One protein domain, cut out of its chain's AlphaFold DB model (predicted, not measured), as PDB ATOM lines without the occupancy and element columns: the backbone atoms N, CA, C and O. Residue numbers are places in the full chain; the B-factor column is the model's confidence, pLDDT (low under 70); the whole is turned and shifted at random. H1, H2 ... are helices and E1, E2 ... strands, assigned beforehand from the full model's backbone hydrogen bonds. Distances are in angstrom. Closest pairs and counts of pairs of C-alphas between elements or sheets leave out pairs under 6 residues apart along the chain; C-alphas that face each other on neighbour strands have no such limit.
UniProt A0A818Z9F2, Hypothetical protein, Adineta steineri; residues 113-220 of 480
ATOM      1  N   SER A 113     -27.546 -30.036 -17.135       50.47
ATOM      2  CA  SER A 113     -27.081 -29.300 -18.313       50.47
ATOM      3  C   SER A 113     -27.233 -27.776 -18.192       50.47
ATOM      4  O   SER A 113     -26.470 -27.054 -18.827       50.47
ATOM      5  N   TYR A 114     -28.176 -27.265 -17.390       52.69
ATOM      6  CA  TYR A 114     -28.523 -25.834 -17.412       52.69
ATOM      7  C   TYR A 114     -27.741 -24.994 -16.399       52.69
ATOM      8  O   TYR A 114     -27.196 -23.955 -16.767       52.69
ATOM      9  N   SER A 115     -27.577 -25.497 -15.170       55.97
ATOM     10  CA  SER A 115     -26.740 -24.867 -14.129       55.97
ATOM     11  C   SER A 115     -25.300 -24.634 -14.614       55.97
ATOM     12  O   SER A 115     -24.693 -23.598 -14.345       55.97
ATOM     13  N   ASN A 116     -24.766 -25.546 -15.429       60.12
ATOM     14  CA  ASN A 116     -23.425 -25.406 -15.993       60.12
ATOM     15  C   ASN A 116     -23.324 -24.343 -17.099       60.12
ATOM     16  O   ASN A 116     -22.256 -23.758 -17.272       60.12
ATOM     17  N   TYR A 117     -24.396 -24.075 -17.850       62.72
ATOM     18  CA  TYR A 117     -24.393 -23.018 -18.866       62.72
ATOM     19  C   TYR A 117     -24.423 -21.631 -18.218       62.72
ATOM     20  O   TYR A 117     -23.638 -20.762 -18.597       62.72
ATOM     21  N   GLU A 118     -25.271 -21.463 -17.201       66.44
ATOM     22  CA  GLU A 118     -25.362 -20.245 -16.393       66.44
ATOM     23  C   GLU A 118     -24.025 -19.925 -15.714       66.44
ATOM     24  O   GLU A 118     -23.514 -18.815 -15.849       66.44
ATOM     25  N   LYS A 119     -23.374 -20.934 -15.117       72.38
ATOM     26  CA  LYS A 119     -22.030 -20.791 -14.535       72.38
ATOM     27  C   LYS A 119     -20.952 -20.415 -15.557       72.38
ATOM     28  O   LYS A 119     -20.010 -19.715 -15.208       72.38
ATOM     29  N   ARG A 120     -21.060 -20.877 -16.810       70.81
ATOM     30  CA  ARG A 120     -20.061 -20.605 -17.863       70.81
ATOM     31  C   ARG A 120     -20.241 -19.251 -18.549       70.81
ATOM     32  O   ARG A 120     -19.274 -18.752 -19.112       70.81
ATOM     33  N   ASN A 121     -21.443 -18.672 -18.551       68.25
ATOM     34  CA  ASN A 121     -21.734 -17.418 -19.260       68.25
ATOM     35  C   ASN A 121     -22.675 -16.480 -18.473       68.25
ATOM     36  O   ASN A 121     -23.684 -16.035 -19.033       68.25
ATOM     37  N   PRO A 122     -22.373 -16.140 -17.207       73.81
ATOM     38  CA  PRO A 122     -23.299 -15.389 -16.353       73.81
ATOM     39  C   PRO A 122     -23.628 -13.999 -16.920       73.81
ATOM     40  O   PRO A 122     -24.771 -13.563 -16.865       73.81
ATOM     41  N   SER A 123     -22.666 -13.335 -17.571       78.75
ATOM     42  CA  SER A 123     -22.842 -11.999 -18.162       78.75
ATOM     43  C   SER A 123     -23.766 -11.949 -19.384       78.75
ATOM     44  O   SER A 123     -24.118 -10.863 -19.842       78.75
ATOM     45  N   ARG A 124     -24.151 -13.102 -19.947       76.19
ATOM     46  CA  ARG A 124     -25.019 -13.176 -21.134       76.19
ATOM     47  C   ARG A 124     -26.474 -13.483 -20.804       76.19
ATOM     48  O   ARG A 124     -27.316 -13.327 -21.689       76.19
ATOM     49  N   VAL A 125     -26.767 -13.928 -19.583       81.31
ATOM     50  CA  VAL A 125     -28.130 -14.232 -19.139       81.31
ATOM     51  C   VAL A 125     -28.841 -12.917 -18.837       81.31
ATOM     52  O   VAL A 125     -28.436 -12.170 -17.958       81.31
ATOM     53  N   ILE A 126     -29.890 -12.615 -19.596       84.56
ATOM     54  CA  ILE A 126     -30.651 -11.359 -19.477       84.56
ATOM     55  C   ILE A 126     -31.993 -11.535 -18.759       84.56
ATOM     56  O   ILE A 126     -32.729 -10.570 -18.578       84.56
ATOM     57  N   GLY A 127     -32.336 -12.766 -18.388       85.38
ATOM     58  CA  GLY A 127     -33.572 -13.103 -17.695       85.38
ATOM     59  C   GLY A 127     -33.876 -14.592 -17.782       85.38
ATOM     60  O   GLY A 127     -33.061 -15.372 -18.280       85.38
ATOM     61  N   HIS A 128     -35.071 -14.970 -17.335       82.00
ATOM     62  CA  HIS A 128     -35.579 -16.333 -17.440       82.00
ATOM     63  C   HIS A 128     -36.888 -16.376 -18.233       82.00
ATOM     64  O   HIS A 128     -37.705 -15.460 -18.147       82.00
ATOM     65  N   ILE A 129     -37.081 -17.443 -19.008       80.69
ATOM     66  CA  ILE A 129     -38.372 -17.816 -19.592       80.69
ATOM     67  C   ILE A 129     -38.908 -18.999 -18.799       80.69
ATOM     68  O   ILE A 129     -38.252 -20.035 -18.715       80.69
ATOM     69  N   ASP A 130     -40.111 -18.852 -18.259       82.94
ATOM     70  CA  ASP A 130     -40.831 -19.943 -17.615       82.94
ATOM     71  C   ASP A 130     -41.639 -20.705 -18.673       82.94
ATOM     72  O   ASP A 130     -42.497 -20.132 -19.345       82.94
ATOM     73  N   LEU A 131     -41.372 -22.003 -18.821       80.56
ATOM     74  CA  LEU A 131     -42.244 -22.924 -19.546       80.56
ATOM     75  C   LEU A 131     -43.078 -23.722 -18.555       80.56
ATOM     76  O   LEU A 131     -42.580 -24.175 -17.524       80.56
ATOM     77  N   TYR A 132     -44.337 -23.941 -18.905       81.25
ATOM     78  CA  TYR A 132     -45.259 -24.743 -18.119       81.25
ATOM     79  C   TYR A 132     -45.552 -26.032 -18.882       81.25
ATOM     80  O   TYR A 132     -46.060 -26.002 -20.000       81.25
ATOM     81  N   PHE A 133     -45.211 -27.166 -18.277       79.25
ATOM     82  CA  PHE A 133     -45.476 -28.498 -18.806       79.25
ATOM     83  C   PHE A 133     -46.670 -29.108 -18.092       79.25
ATOM     84  O   PHE A 133     -46.821 -28.974 -16.875       79.25
ATOM     85  N   ARG A 134     -47.494 -29.845 -18.829       71.69
ATOM     86  CA  ARG A 134     -48.556 -30.642 -18.223       71.69
ATOM     87  C   ARG A 134     -47.960 -31.911 -17.623       71.69
ATOM     88  O   ARG A 134     -47.392 -32.730 -18.343       71.69
ATOM     89  N   LYS A 135     -48.130 -32.114 -16.317       75.88
ATOM     90  CA  LYS A 135     -47.792 -33.389 -15.681       75.88
ATOM     91  C   LYS A 135     -48.993 -34.326 -15.808       75.88
ATOM     92  O   LYS A 135     -50.046 -34.065 -15.227       75.88
ATOM     93  N   SER A 136     -48.852 -35.404 -16.580       54.06
ATOM     94  CA  SER A 136     -49.836 -36.492 -16.570       54.06
ATOM     95  C   SER A 136     -49.694 -37.235 -15.242       54.06
ATOM     96  O   SER A 136     -48.713 -37.946 -15.027       54.06
ATOM     97  N   VAL A 137     -50.616 -37.001 -14.309       62.38
ATOM     98  CA  VAL A 137     -50.713 -37.787 -13.078       62.38
ATOM     99  C   VAL A 137     -51.752 -38.864 -13.348       62.38
ATOM    100  O   VAL A 137     -52.914 -38.553 -13.601       62.38
ATOM    101  N   GLY A 138     -51.326 -40.126 -13.364       55.66
ATOM    102  CA  GLY A 138     -52.233 -41.248 -13.572       55.66
ATOM    103  C   GLY A 138     -53.344 -41.245 -12.518       55.66
ATOM    104  O   GLY A 138     -53.059 -41.302 -11.328       55.66
ATOM    105  N   GLY A 139     -54.600 -41.176 -12.966       61.81
ATOM    106  CA  GLY A 139     -55.763 -41.559 -12.162       61.81
ATOM    107  C   GLY A 139     -56.447 -40.491 -11.298       61.81
ATOM    108  O   GLY A 139     -57.268 -40.870 -10.472       61.81
ATOM    109  N   GLY A 140     -56.189 -39.186 -11.465       56.69
ATOM    110  CA  GLY A 140     -56.889 -38.153 -10.680       56.69
ATOM    111  C   GLY A 140     -57.142 -36.844 -11.433       56.69
ATOM    112  O   GLY A 140     -56.276 -36.360 -12.154       56.69
ATOM    113  N   SER A 141     -58.321 -36.246 -11.228       52.41
ATOM    114  CA  SER A 141     -58.837 -35.043 -11.921       52.41
ATOM    115  C   SER A 141     -58.010 -33.751 -11.721       52.41
ATOM    116  O   SER A 141     -58.273 -32.722 -12.344       52.41
ATOM    117  N   ARG A 142     -56.969 -33.758 -10.878       54.94
ATOM    118  CA  ARG A 142     -56.152 -32.561 -10.625       54.94
ATOM    119  C   ARG A 142     -55.062 -32.389 -11.685       54.94
ATOM    120  O   ARG A 142     -54.034 -33.065 -11.674       54.94
ATOM    121  N   ARG A 143     -55.279 -31.423 -12.584       67.81
ATOM    122  CA  ARG A 143     -54.284 -30.933 -13.550       67.81
ATOM    123  C   ARG A 143     -53.167 -30.216 -12.774       67.81
ATOM    124  O   ARG A 143     -53.408 -29.164 -12.195       67.81
ATOM    125  N   SER A 144     -51.952 -30.769 -12.747       77.19
ATOM    126  CA  SER A 144     -50.779 -30.071 -12.193       77.19
ATOM    127  C   SER A 144     -49.863 -29.587 -13.319       77.19
ATOM    128  O   SER A 144     -49.520 -30.342 -14.235       77.19
ATOM    129  N   LEU A 145     -49.493 -28.304 -13.270       80.69
ATOM    130  CA  LEU A 145     -48.521 -27.701 -14.179       80.69
ATOM    131  C   LEU A 145     -47.138 -27.732 -13.528       80.69
ATOM    132  O   LEU A 145     -46.954 -27.254 -12.409       80.69
ATOM    133  N   GLN A 146     -46.154 -28.277 -14.236       84.00
ATOM    134  CA  GLN A 146     -44.755 -28.212 -13.842       84.00
ATOM    135  C   GLN A 146     -44.099 -27.014 -14.525       84.00
ATOM    136  O   GLN A 146     -43.979 -26.976 -15.747       84.00
ATOM    137  N   ARG A 147     -43.656 -26.040 -13.729       86.19
ATOM    138  CA  ARG A 147     -42.898 -24.889 -14.222       86.19
ATOM    139  C   ARG A 147     -41.417 -25.241 -14.341       86.19
ATOM    140  O   ARG A 147     -40.829 -25.732 -13.380       86.19
ATOM    141  N   ILE A 148     -40.815 -24.954 -15.490       82.56
ATOM    142  CA  ILE A 148     -39.369 -25.027 -15.710       82.56
ATOM    143  C   ILE A 148     -38.893 -23.667 -16.218       82.56
ATOM    144  O   ILE A 148     -39.338 -23.203 -17.265       82.56
ATOM    145  N   SER A 149     -37.991 -23.038 -15.470       82.69
ATOM    146  CA  SER A 149     -37.401 -21.742 -15.810       82.69
ATOM    147  C   SER A 149     -36.096 -21.940 -16.578       82.69
ATOM    148  O   SER A 149     -35.199 -22.648 -16.120       82.69
ATOM    149  N   PHE A 150     -35.968 -21.298 -17.736       80.06
ATOM    150  CA  PHE A 150     -34.791 -21.365 -18.599       80.06
ATOM    151  C   PHE A 150     -34.064 -20.027 -18.601       80.06
ATOM    152  O   PHE A 150     -34.704 -19.017 -18.887       80.06
ATOM    153  N   PRO A 151     -32.748 -19.980 -18.330       76.31
ATOM    154  CA  PRO A 151     -31.980 -18.763 -18.535       76.31
ATOM    155  C   PRO A 151     -31.977 -18.408 -20.020       76.31
ATOM    156  O   PRO A 151     -31.734 -19.253 -20.884       76.31
ATOM    157  N   VAL A 152     -32.241 -17.144 -20.314       79.69
ATOM    158  CA  VAL A 152     -32.285 -16.626 -21.675       79.69
ATOM    159  C   VAL A 152     -31.039 -15.809 -21.929       79.69
ATOM    160  O   VAL A 152     -30.782 -14.825 -21.237       79.69
ATOM    161  N   ALA A 153     -30.287 -16.191 -22.957       81.31
ATOM    162  CA  ALA A 153     -29.150 -15.411 -23.414       81.31
ATOM    163  C   ALA A 153     -29.535 -14.526 -24.604       81.31
ATOM    164  O   ALA A 153     -30.166 -14.992 -25.559       81.31
ATOM    165  N   ARG A 154     -29.131 -13.252 -24.557       80.25
ATOM    166  CA  ARG A 154     -29.279 -12.322 -25.686       80.25
ATOM    167  C   ARG A 154     -28.112 -12.505 -26.644       80.25
ATOM    168  O   ARG A 154     -26.962 -12.333 -26.250       80.25
ATOM    169  N   TYR A 155     -28.409 -12.792 -27.906       79.06
ATOM    170  CA  TYR A 155     -27.401 -12.837 -28.960       79.06
ATOM    171  C   TYR A 155     -27.470 -11.588 -29.837       79.06
ATOM    172  O   TYR A 155     -28.548 -11.065 -30.140       79.06
ATOM    173  N   ASN A 156     -26.300 -11.109 -30.258       74.38
ATOM    174  CA  ASN A 156     -26.207 -10.083 -31.285       74.38
ATOM    175  C   ASN A 156     -26.517 -10.730 -32.643       74.38
ATOM    176  O   ASN A 156     -25.843 -11.679 -33.038       74.38
ATOM    177  N   HIS A 157     -27.519 -10.205 -33.353       68.69
ATOM    178  CA  HIS A 157     -27.987 -10.725 -34.644       68.69
ATOM    179  C   HIS A 157     -26.864 -10.928 -35.679       68.69
ATOM    180  O   HIS A 157     -26.974 -11.804 -36.527       68.69
ATOM    181  N   ARG A 158     -25.764 -10.161 -35.585       72.31
ATOM    182  CA  ARG A 158     -24.604 -10.263 -36.488       72.31
ATOM    183  C   ARG A 158     -23.765 -11.536 -36.315       72.31
ATOM    184  O   ARG A 158     -22.906 -11.789 -37.146       72.31
ATOM    185  N   GLN A 159     -23.967 -12.303 -35.241       68.31
ATOM    186  CA  GLN A 159     -23.155 -13.482 -34.900       68.31
ATOM    187  C   GLN A 159     -23.909 -14.813 -35.053       68.31
ATOM    188  O   GLN A 159     -23.430 -15.844 -34.585       68.31
ATOM    189  N   LEU A 160     -25.101 -14.811 -35.655       69.31
ATOM    190  CA  LEU A 160     -25.881 -16.038 -35.802       69.31
ATOM    191  C   LEU A 160     -25.353 -16.892 -36.966       69.31
ATOM    192  O   LEU A 160     -25.022 -16.340 -38.018       69.31
ATOM    193  N   PRO A 161     -25.273 -18.226 -36.797       58.62
ATOM    194  CA  PRO A 161     -24.900 -19.130 -37.878       58.62
ATOM    195  C   PRO A 161     -25.886 -19.023 -39.052       58.62
ATOM    196  O   PRO A 161     -27.054 -18.670 -38.870       58.62
ATOM    197  N   LEU A 162     -25.381 -19.299 -40.258       55.06
ATOM    198  CA  LEU A 162     -26.093 -19.157 -41.532       55.06
ATOM    199  C   LEU A 162     -27.453 -19.877 -41.541       55.06
ATOM    200  O   LEU A 162     -27.656 -20.903 -40.893       55.06
ATOM    201  N   ARG A 163     -28.389 -19.301 -42.305       58.84
ATOM    202  CA  ARG A 163     -29.840 -19.540 -42.246       58.84
ATOM    203  C   ARG A 163     -30.276 -20.968 -42.622       58.84
ATOM    204  O   ARG A 163     -31.389 -21.363 -42.285       58.84
ATOM    205  N   ASP A 164     -29.400 -21.740 -43.258       57.53
ATOM    206  CA  ASP A 164     -29.725 -23.012 -43.919       57.53
ATOM    207  C   ASP A 164     -30.018 -24.172 -42.950       57.53
ATOM    208  O   ASP A 164     -30.480 -25.229 -43.365       57.53
ATOM    209  N   SER A 165     -29.772 -23.994 -41.647       68.31
ATOM    210  CA  SER A 165     -30.032 -25.025 -40.625       68.31
ATOM    211  C   SER A 165     -31.319 -24.803 -39.823       68.31
ATOM    212  O   SER A 165     -31.619 -25.599 -38.930       68.31
ATOM    213  N   PHE A 166     -32.086 -23.744 -40.104       75.19
ATOM    214  CA  PHE A 166     -33.300 -23.440 -39.347       75.19
ATOM    215  C   PHE A 166     -34.540 -24.107 -39.936       75.19
ATOM    216  O   PHE A 166     -34.818 -24.000 -41.127       75.19
ATOM    217  N   ILE A 167     -35.339 -24.721 -39.066       70.00
ATOM    218  CA  ILE A 167     -36.698 -25.155 -39.381       70.00
ATOM    219  C   ILE A 167     -37.659 -24.143 -38.756       70.00
ATOM    220  O   ILE A 167     -37.646 -23.915 -37.542       70.00
ATOM    221  N   SER A 168     -38.474 -23.514 -39.605       68.25
ATOM    222  CA  SER A 168     -39.613 -22.703 -39.176       68.25
ATOM    223  C   SER A 168     -40.808 -23.622 -38.965       68.25
ATOM    224  O   SER A 168     -41.295 -24.213 -39.924       68.25
ATOM    225  N   PHE A 169     -41.291 -23.733 -37.730       58.22
ATOM    226  CA  PHE A 169     -42.449 -24.579 -37.413       58.22
ATOM    227  C   PHE A 169     -43.779 -23.848 -37.591       58.22
ATOM    228  O   PHE A 169     -44.817 -24.482 -37.735       58.22
ATOM    229  N   MET A 170     -43.754 -22.514 -37.615       62.62
ATOM    230  CA  MET A 170     -44.928 -21.690 -37.875       62.62
ATOM    231  C   MET A 170     -44.494 -20.476 -38.701       62.62
ATOM    232  O   MET A 170     -43.796 -19.615 -38.160       62.62
ATOM    233  N   PRO A 171     -44.870 -20.378 -39.992       54.62
ATOM    234  CA  PRO A 171     -44.361 -19.347 -40.902       54.62
ATOM    235  C   PRO A 171     -44.716 -17.911 -40.480       54.62
ATOM    236  O   PRO A 171     -44.111 -16.962 -40.970       54.62
ATOM    237  N   TRP A 172     -45.665 -17.746 -39.555       58.44
ATOM    238  CA  TRP A 172     -46.060 -16.459 -38.975       58.44
ATOM    239  C   TRP A 172     -45.425 -16.155 -37.609       58.44
ATOM    240  O   TRP A 172     -45.650 -15.070 -37.074       58.44
ATOM    241  N   THR A 173     -44.659 -17.074 -37.012       74.69
ATOM    242  CA  THR A 173     -44.020 -16.830 -35.709       74.69
ATOM    243  C   THR A 173     -42.537 -16.551 -35.852       74.69
ATOM    244  O   THR A 173     -41.858 -17.045 -36.747       74.69
ATOM    245  N   SER A 174     -42.005 -15.808 -34.892       86.75
ATOM    246  CA  SER A 174     -40.574 -15.561 -34.771       86.75
ATOM    247  C   SER A 174     -39.806 -16.707 -34.092       86.75
ATOM    248  O   SER A 174     -38.752 -16.452 -33.512       86.75
ATOM    249  N   ILE A 175     -40.330 -17.939 -34.089       89.56
ATOM    250  CA  ILE A 175     -39.759 -19.081 -33.361       89.56
ATOM    251  C   ILE A 175     -39.209 -20.107 -34.358       89.56
ATOM    252  O   ILE A 175     -39.934 -20.619 -35.207       89.56
ATOM    253  N   PHE A 176     -37.930 -20.447 -34.218       91.25
ATOM    254  CA  PHE A 176     -37.223 -21.388 -35.091       91.25
ATOM    255  C   PHE A 176     -36.466 -22.413 -34.252       91.25
ATOM    256  O   PHE A 176     -36.036 -22.093 -33.145       91.25
ATOM    257  N   ALA A 177     -36.235 -23.616 -34.778       92.19
ATOM    258  CA  ALA A 177     -35.226 -24.514 -34.216       92.19
ATOM    259  C   ALA A 177     -34.053 -24.675 -35.174       92.19
ATOM    260  O   ALA A 177     -34.254 -24.815 -36.380       92.19
ATOM    261  N   ASP A 178     -32.836 -24.708 -34.640       91.12
ATOM    262  CA  ASP A 178     -31.691 -25.231 -35.385       91.12
ATOM    263  C   ASP A 178     -31.772 -26.760 -35.424       91.12
ATOM    264  O   ASP A 178     -31.796 -27.424 -34.385       91.12
ATOM    265  N   ARG A 179     -31.773 -27.325 -36.631       84.12
ATOM    266  CA  ARG A 179     -31.872 -28.764 -36.878       84.12
ATOM    267  C   ARG A 179     -30.723 -29.552 -36.241       84.12
ATOM    268  O   ARG A 179     -30.946 -30.680 -35.799       84.12
ATOM    269  N   ARG A 180     -29.513 -28.976 -36.160       87.88
ATOM    270  CA  ARG A 180     -28.318 -29.668 -35.642       87.88
ATOM    271  C   ARG A 180     -28.197 -29.564 -34.127       87.88
ATOM    272  O   ARG A 180     -28.037 -30.580 -33.454       87.88
ATOM    273  N   SER A 181     -28.249 -28.352 -33.574       90.94
ATOM    274  CA  SER A 181     -28.114 -28.174 -32.122       90.94
ATOM    275  C   SER A 181     -29.404 -28.439 -31.354       90.94
ATOM    276  O   SER A 181     -29.331 -28.676 -30.151       90.94
ATOM    277  N   ARG A 182     -30.565 -28.409 -32.025       92.88
ATOM    278  CA  ARG A 182     -31.908 -28.384 -31.418       92.88
ATOM    279  C   ARG A 182     -32.144 -27.159 -30.520       92.88
ATOM    280  O   ARG A 182     -33.105 -27.130 -29.756       92.88
ATOM    281  N   ASN A 183     -31.311 -26.121 -30.621       92.06
ATOM    282  CA  ASN A 183     -31.562 -24.842 -29.964       92.06
ATOM    283  C   ASN A 183     -32.814 -24.187 -30.565       92.06
ATOM    284  O   ASN A 183     -33.002 -24.193 -31.781       92.06
ATOM    285  N   THR A 184     -33.653 -23.600 -29.720       92.56
ATOM    286  CA  THR A 184     -34.805 -22.786 -30.117       92.56
ATOM    287  C   THR A 184     -34.419 -21.313 -30.135       92.56
ATOM    288  O   THR A 184     -33.871 -20.804 -29.164       92.56
ATOM    289  N   PHE A 185     -34.711 -20.626 -31.230       92.94
ATOM    290  CA  PHE A 185     -34.412 -19.218 -31.450       92.94
ATOM    291  C   PHE A 185     -35.717 -18.439 -31.493       92.94
ATOM    292  O   PHE A 185     -36.594 -18.757 -32.292       92.94
ATOM    293  N   ILE A 186     -35.836 -17.411 -30.658       91.56
ATOM    294  CA  ILE A 186     -36.968 -16.486 -30.659       91.56
ATOM    295  C   ILE A 186     -36.459 -15.133 -31.143       91.56
ATOM    296  O   ILE A 186     -35.603 -14.518 -30.505       91.56
ATOM    297  N   TYR A 187     -36.979 -14.663 -32.271       88.50
ATOM    298  CA  TYR A 187     -36.633 -13.367 -32.837       88.50
ATOM    299  C   TYR A 187     -37.601 -12.291 -32.330       88.50
ATOM    300  O   TYR A 187     -38.818 -12.368 -32.475       88.50
ATOM    301  N   SER A 188     -37.049 -11.242 -31.743       85.94
ATOM    302  CA  SER A 188     -37.740  -9.977 -31.512       85.94
ATOM    303  C   SER A 188     -37.209  -8.935 -32.496       85.94
ATOM    304  O   SER A 188     -36.174  -9.139 -33.130       85.94
ATOM    305  N   ARG A 189     -37.884  -7.786 -32.603       79.75
ATOM    306  CA  ARG A 189     -37.467  -6.677 -33.481       79.75
ATOM    307  C   ARG A 189     -36.014  -6.236 -33.255       79.75
ATOM    308  O   ARG A 189     -35.393  -5.728 -34.177       79.75
ATOM    309  N   SER A 190     -35.477  -6.408 -32.046       84.06
ATOM    310  CA  SER A 190     -34.158  -5.889 -31.652       84.06
ATOM    311  C   SER A 190     -33.186  -6.938 -31.109       84.06
ATOM    312  O   SER A 190     -32.063  -6.594 -30.732       84.06
ATOM    313  N   SER A 191     -33.614  -8.195 -30.973       84.38
ATOM    314  CA  SER A 191     -32.869  -9.211 -30.222       84.38
ATOM    315  C   SER A 191     -33.201 -10.614 -30.695       84.38
ATOM    316  O   SER A 191     -34.328 -10.877 -31.104       84.38
ATOM    317  N   VAL A 192     -32.236 -11.523 -30.565       88.69
ATOM    318  CA  VAL A 192     -32.460 -12.957 -30.743       88.69
ATOM    319  C   VAL A 192     -32.187 -13.649 -29.422       88.69
ATOM    320  O   VAL A 192     -31.125 -13.469 -28.819       88.69
ATOM    321  N   TYR A 193     -33.175 -14.403 -28.963       88.69
ATOM    322  CA  TYR A 193     -33.107 -15.189 -27.744       88.69
ATOM    323  C   TYR A 193     -32.863 -16.642 -28.124       88.69
ATOM    324  O   TYR A 193     -33.539 -17.164 -29.007       88.69
ATOM    325  N   VAL A 194     -31.902 -17.287 -27.468       90.44
ATOM    326  CA  VAL A 194     -31.562 -18.690 -27.727       90.44
ATOM    327  C   VAL A 194     -31.883 -19.506 -26.489       90.44
ATOM    328  O   VAL A 194     -31.371 -19.212 -25.408       90.44
ATOM    329  N   ILE A 195     -32.717 -20.528 -26.657       90.44
ATOM    330  CA  ILE A 195     -33.066 -21.486 -25.615       90.44
ATOM    331  C   ILE A 195     -32.478 -22.847 -26.001       90.44
ATOM    332  O   ILE A 195     -32.796 -23.356 -27.079       90.44
ATOM    333  N   PRO A 196     -31.602 -23.442 -25.178       88.31
ATOM    334  CA  PRO A 196     -30.957 -24.695 -25.534       88.31
ATOM    335  C   PRO A 196     -31.926 -25.885 -25.427       88.31
ATOM    336  O   PRO A 196     -32.939 -25.784 -24.727       88.31
ATOM    337  N   PRO A 197     -31.643 -27.003 -26.124       91.31
ATOM    338  CA  PRO A 197     -32.550 -28.139 -26.214       91.31
ATOM    339  C   PRO A 197     -32.780 -28.816 -24.870       91.31
ATOM    340  O   PRO A 197     -31.873 -28.920 -24.042       91.31
ATOM    341  N   LEU A 198     -33.967 -29.393 -24.720       89.81
ATOM    342  CA  LEU A 198     -34.254 -30.322 -23.639       89.81
ATOM    343  C   LEU A 198     -33.658 -31.685 -23.960       89.81
ATOM    344  O   LEU A 198     -33.688 -32.129 -25.105       89.81
ATOM    345  N   ILE A 199     -33.135 -32.359 -22.943       89.25
ATOM    346  CA  ILE A 199     -32.579 -33.705 -23.056       89.25
ATOM    347  C   ILE A 199     -33.464 -34.621 -22.217       89.25
ATOM    348  O   ILE A 199     -33.638 -34.379 -21.023       89.25
ATOM    349  N   ASN A 200     -34.056 -35.645 -22.832       85.56
ATOM    350  CA  ASN A 200     -34.828 -36.633 -22.078       85.56
ATOM    351  C   ASN A 200     -33.904 -37.633 -21.358       85.56
ATOM    352  O   ASN A 200     -32.688 -37.637 -21.548       85.56
ATOM    353  N   ARG A 201     -34.491 -38.544 -20.571       81.44
ATOM    354  CA  ARG A 201     -33.743 -39.596 -19.854       81.44
ATOM    355  C   ARG A 201     -32.904 -40.518 -20.750       81.44
ATOM    356  O   ARG A 201     -32.020 -41.190 -20.246       81.44
ATOM    357  N   TYR A 202     -33.180 -40.545 -22.053       83.62
ATOM    358  CA  TYR A 202     -32.485 -41.361 -23.050       83.62
ATOM    359  C   TYR A 202     -31.395 -40.582 -23.803       83.62
ATOM    360  O   TYR A 202     -30.908 -41.037 -24.830       83.62
ATOM    361  N   GLY A 203     -31.062 -39.362 -23.370       86.94
ATOM    362  CA  GLY A 203     -30.072 -38.524 -24.052       86.94
ATOM    363  C   GLY A 203     -30.570 -37.879 -25.352       86.94
ATOM    364  O   GLY A 203     -29.822 -37.139 -25.992       86.94
ATOM    365  N   LYS A 204     -31.836 -38.091 -25.743       88.56
ATOM    366  CA  LYS A 204     -32.408 -37.495 -26.957       88.56
ATOM    367  C   LYS A 204     -32.703 -36.014 -26.729       88.56
ATOM    368  O   LYS A 204     -33.339 -35.645 -25.740       88.56
ATOM    369  N   ARG A 205     -32.240 -35.179 -27.665       90.19
ATOM    370  CA  ARG A 205     -32.424 -33.722 -27.672       90.19
ATOM    371  C   ARG A 205     -33.724 -33.337 -28.375       90.19
ATOM    372  O   ARG A 205     -33.971 -33.804 -29.483       90.19
ATOM    373  N   PHE A 206     -34.489 -32.441 -27.766       89.88
ATOM    374  CA  PHE A 206     -35.717 -31.863 -28.307       89.88
ATOM    375  C   PHE A 206     -35.596 -30.350 -28.306       89.88
ATOM    376  O   PHE A 206     -35.181 -29.760 -27.303       89.88
ATOM    377  N   SER A 207     -35.973 -29.715 -29.413       93.56
ATOM    378  CA  SER A 207     -36.116 -28.264 -29.399       93.56
ATOM    379  C   SER A 207     -37.416 -27.885 -28.687       93.56
ATOM    380  O   SER A 207     -38.422 -28.589 -28.761       93.56
ATOM    381  N   ILE A 208     -37.414 -26.762 -27.973       89.25
ATOM    382  CA  ILE A 208     -38.634 -26.228 -27.356       89.25
ATOM    383  C   ILE A 208     -39.647 -25.838 -28.438       89.25
ATOM    384  O   ILE A 208     -40.840 -26.045 -28.243       89.25
ATOM    385  N   ALA A 209     -39.187 -25.358 -29.597       87.44
ATOM    386  CA  ALA A 209     -40.048 -25.106 -30.751       87.44
ATOM    387  C   ALA A 209     -40.807 -26.363 -31.208       87.44
ATOM    388  O   ALA A 209     -41.999 -26.267 -31.473       87.44
ATOM    389  N   GLU A 210     -40.161 -27.536 -31.247       87.75
ATOM    390  CA  GLU A 210     -40.834 -28.807 -31.564       87.75
ATOM    391  C   GLU A 210     -41.894 -29.168 -30.528       87.75
ATOM    392  O   GLU A 210     -42.977 -29.616 -30.890       87.75
ATOM    393  N   LEU A 211     -41.608 -28.960 -29.242       85.75
ATOM    394  CA  LEU A 211     -42.574 -29.249 -28.183       85.75
ATOM    395  C   LEU A 211     -43.771 -28.303 -28.219       85.75
ATOM    396  O   LEU A 211     -44.887 -28.737 -27.955       85.75
ATOM    397  N   ILE A 212     -43.554 -27.034 -28.564       85.25
ATOM    398  CA  ILE A 212     -44.634 -26.065 -28.765       85.25
ATOM    399  C   ILE A 212     -45.448 -26.429 -30.003       85.25
ATOM    400  O   ILE A 212     -46.672 -26.463 -29.935       85.25
ATOM    401  N   ALA A 213     -44.780 -26.751 -31.114       77.88
ATOM    402  CA  ALA A 213     -45.440 -27.181 -32.339       77.88
ATOM    403  C   ALA A 213     -46.287 -28.439 -32.110       77.88
ATOM    404  O   ALA A 213     -47.379 -28.536 -32.645       77.88
ATOM    405  N   ALA A 214     -45.829 -29.362 -31.263       79.56
ATOM    406  CA  ALA A 214     -46.566 -30.566 -30.888       79.56
ATOM    407  C   ALA A 214     -47.579 -30.363 -29.737       79.56
ATOM    408  O   ALA A 214     -48.157 -31.336 -29.259       79.56
ATOM    409  N   GLY A 215     -47.788 -29.131 -29.255       80.81
ATOM    410  CA  GLY A 215     -48.772 -28.817 -28.209       80.81
ATOM    411  C   GLY A 215     -48.394 -29.264 -26.790       80.81
ATOM    412  O   GLY A 215     -49.219 -29.195 -25.880       80.81
ATOM    413  N   TYR A 216     -47.153 -29.702 -26.561       80.00
ATOM    414  CA  TYR A 216     -46.664 -30.120 -25.241       80.00
ATOM    415  C   TYR A 216     -46.205 -28.955 -24.357       80.00
ATOM    416  O   TYR A 216     -46.057 -29.130 -23.144       80.00
ATOM    417  N   ALA A 217     -45.953 -27.788 -24.948       82.25
ATOM    418  CA  ALA A 217     -45.506 -26.591 -24.247       82.25
ATOM    419  C   ALA A 217     -46.161 -25.332 -24.830       82.25
ATOM    420  O   ALA A 217     -46.493 -25.276 -26.011       82.25
ATOM    421  N   SER A 218     -46.297 -24.292 -24.011       78.88
ATOM    422  CA  SER A 218     -46.703 -22.956 -24.450       78.88
ATOM    423  C   SER A 218     -45.848 -21.890 -23.765       78.88
ATOM    424  O   SER A 218     -45.362 -22.081 -22.646       78.88
ATOM    425  N   PHE A 219     -45.623 -20.767 -24.453       78.44
ATOM    426  CA  PHE A 219     -44.987 -19.602 -23.844       78.44
ATOM    427  C   PHE A 219     -46.010 -18.809 -23.044       78.44
ATOM    428  O   PHE A 219     -47.131 -18.586 -23.500       78.44
ATOM    429  N   TYR A 220     -45.586 -18.325 -21.882       70.94
ATOM    430  CA  TYR A 220     -46.414 -17.491 -21.033       70.94
ATOM    431  C   TYR A 220     -45.689 -16.186 -20.689       70.94
ATOM    432  O   TYR A 220     -44.525 -16.201 -20.290       70.94
TER     433      TYR A 220
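What this domain is: This is residues 113 to 220 of the 480 residues of the protein "Hypothetical protein" of Adineta steineri (UniProt A0A818Z9F2). A strongly twisted sheet of seven strands curls round the short helix H2, and its longest strands, E1 and E2, form a long hairpin whose loop, residues 137 to 142, sticks out. A second short helix, H1, packs on E2, away from H2. The 108 printed residues run H1 E1 E2 E3 E4 E5 E6 H2 E7, and the sheet's order is E3 E4 E5 E6 E2 E1 E7, antiparallel but for E1 and E7, which meet only at a point. The class is mixed, helices and strands; the whole is compact, radius of gyration of the C-alphas 14.9 A, spanning 50 by 34 by 29 A.

Where its parts are: E2, residues 144 to 155, is 33.5 A long, and E1, residues 125 to 135, 27.7 A. E5 is 184 to 188, E6 191 to 195, E4 175 to 178, E3 166 to 168 and E7 217 to 219. H1, residues 113 to 120, begins at C-alpha (-27.081, -29.300, -18.313); H2 is 208 to 213. E7 ends at C-alpha 219, (-44.987, -19.602, -23.844).

How they stand to each other: In the hairpin E1 and E2, N 131 and O 148 are 2.8 A apart. Pairing is staggered: E2 pairs with E1 over 144 to 153 and with E6 over 153 to 155, where N 155 and O 192 are 2.9 A apart. E3 E4 E5 E6 is a meander, each strand the antiparallel neighbour of the one before; N 186 and O 193 of E5 and E6 are 2.8 A apart. H2 is on the sheet; its closest C-alphas to E4 are Ala 209 and Ala 177, 6.0 A, and to E7 Leu 211 and Ala 217, 5.6 A. H1 is on the sheet at a height of 9.2 A, only just over E2, with 3 C-alphas. H1 and H2 are apart. Every O i to N i+4 pair is within hydrogen-bond range in H2, and 3 of 4 in H1.

The domain as a whole: The two C-alphas farthest apart, Gly 139 and Arg 158, are 50.4 A apart. The printed part has no cut; the link E6 to H2 is long. Mean pLDDT of the printed part is 77.4; 28 residues are under 70, among them 113 to 118 and 136 to 143.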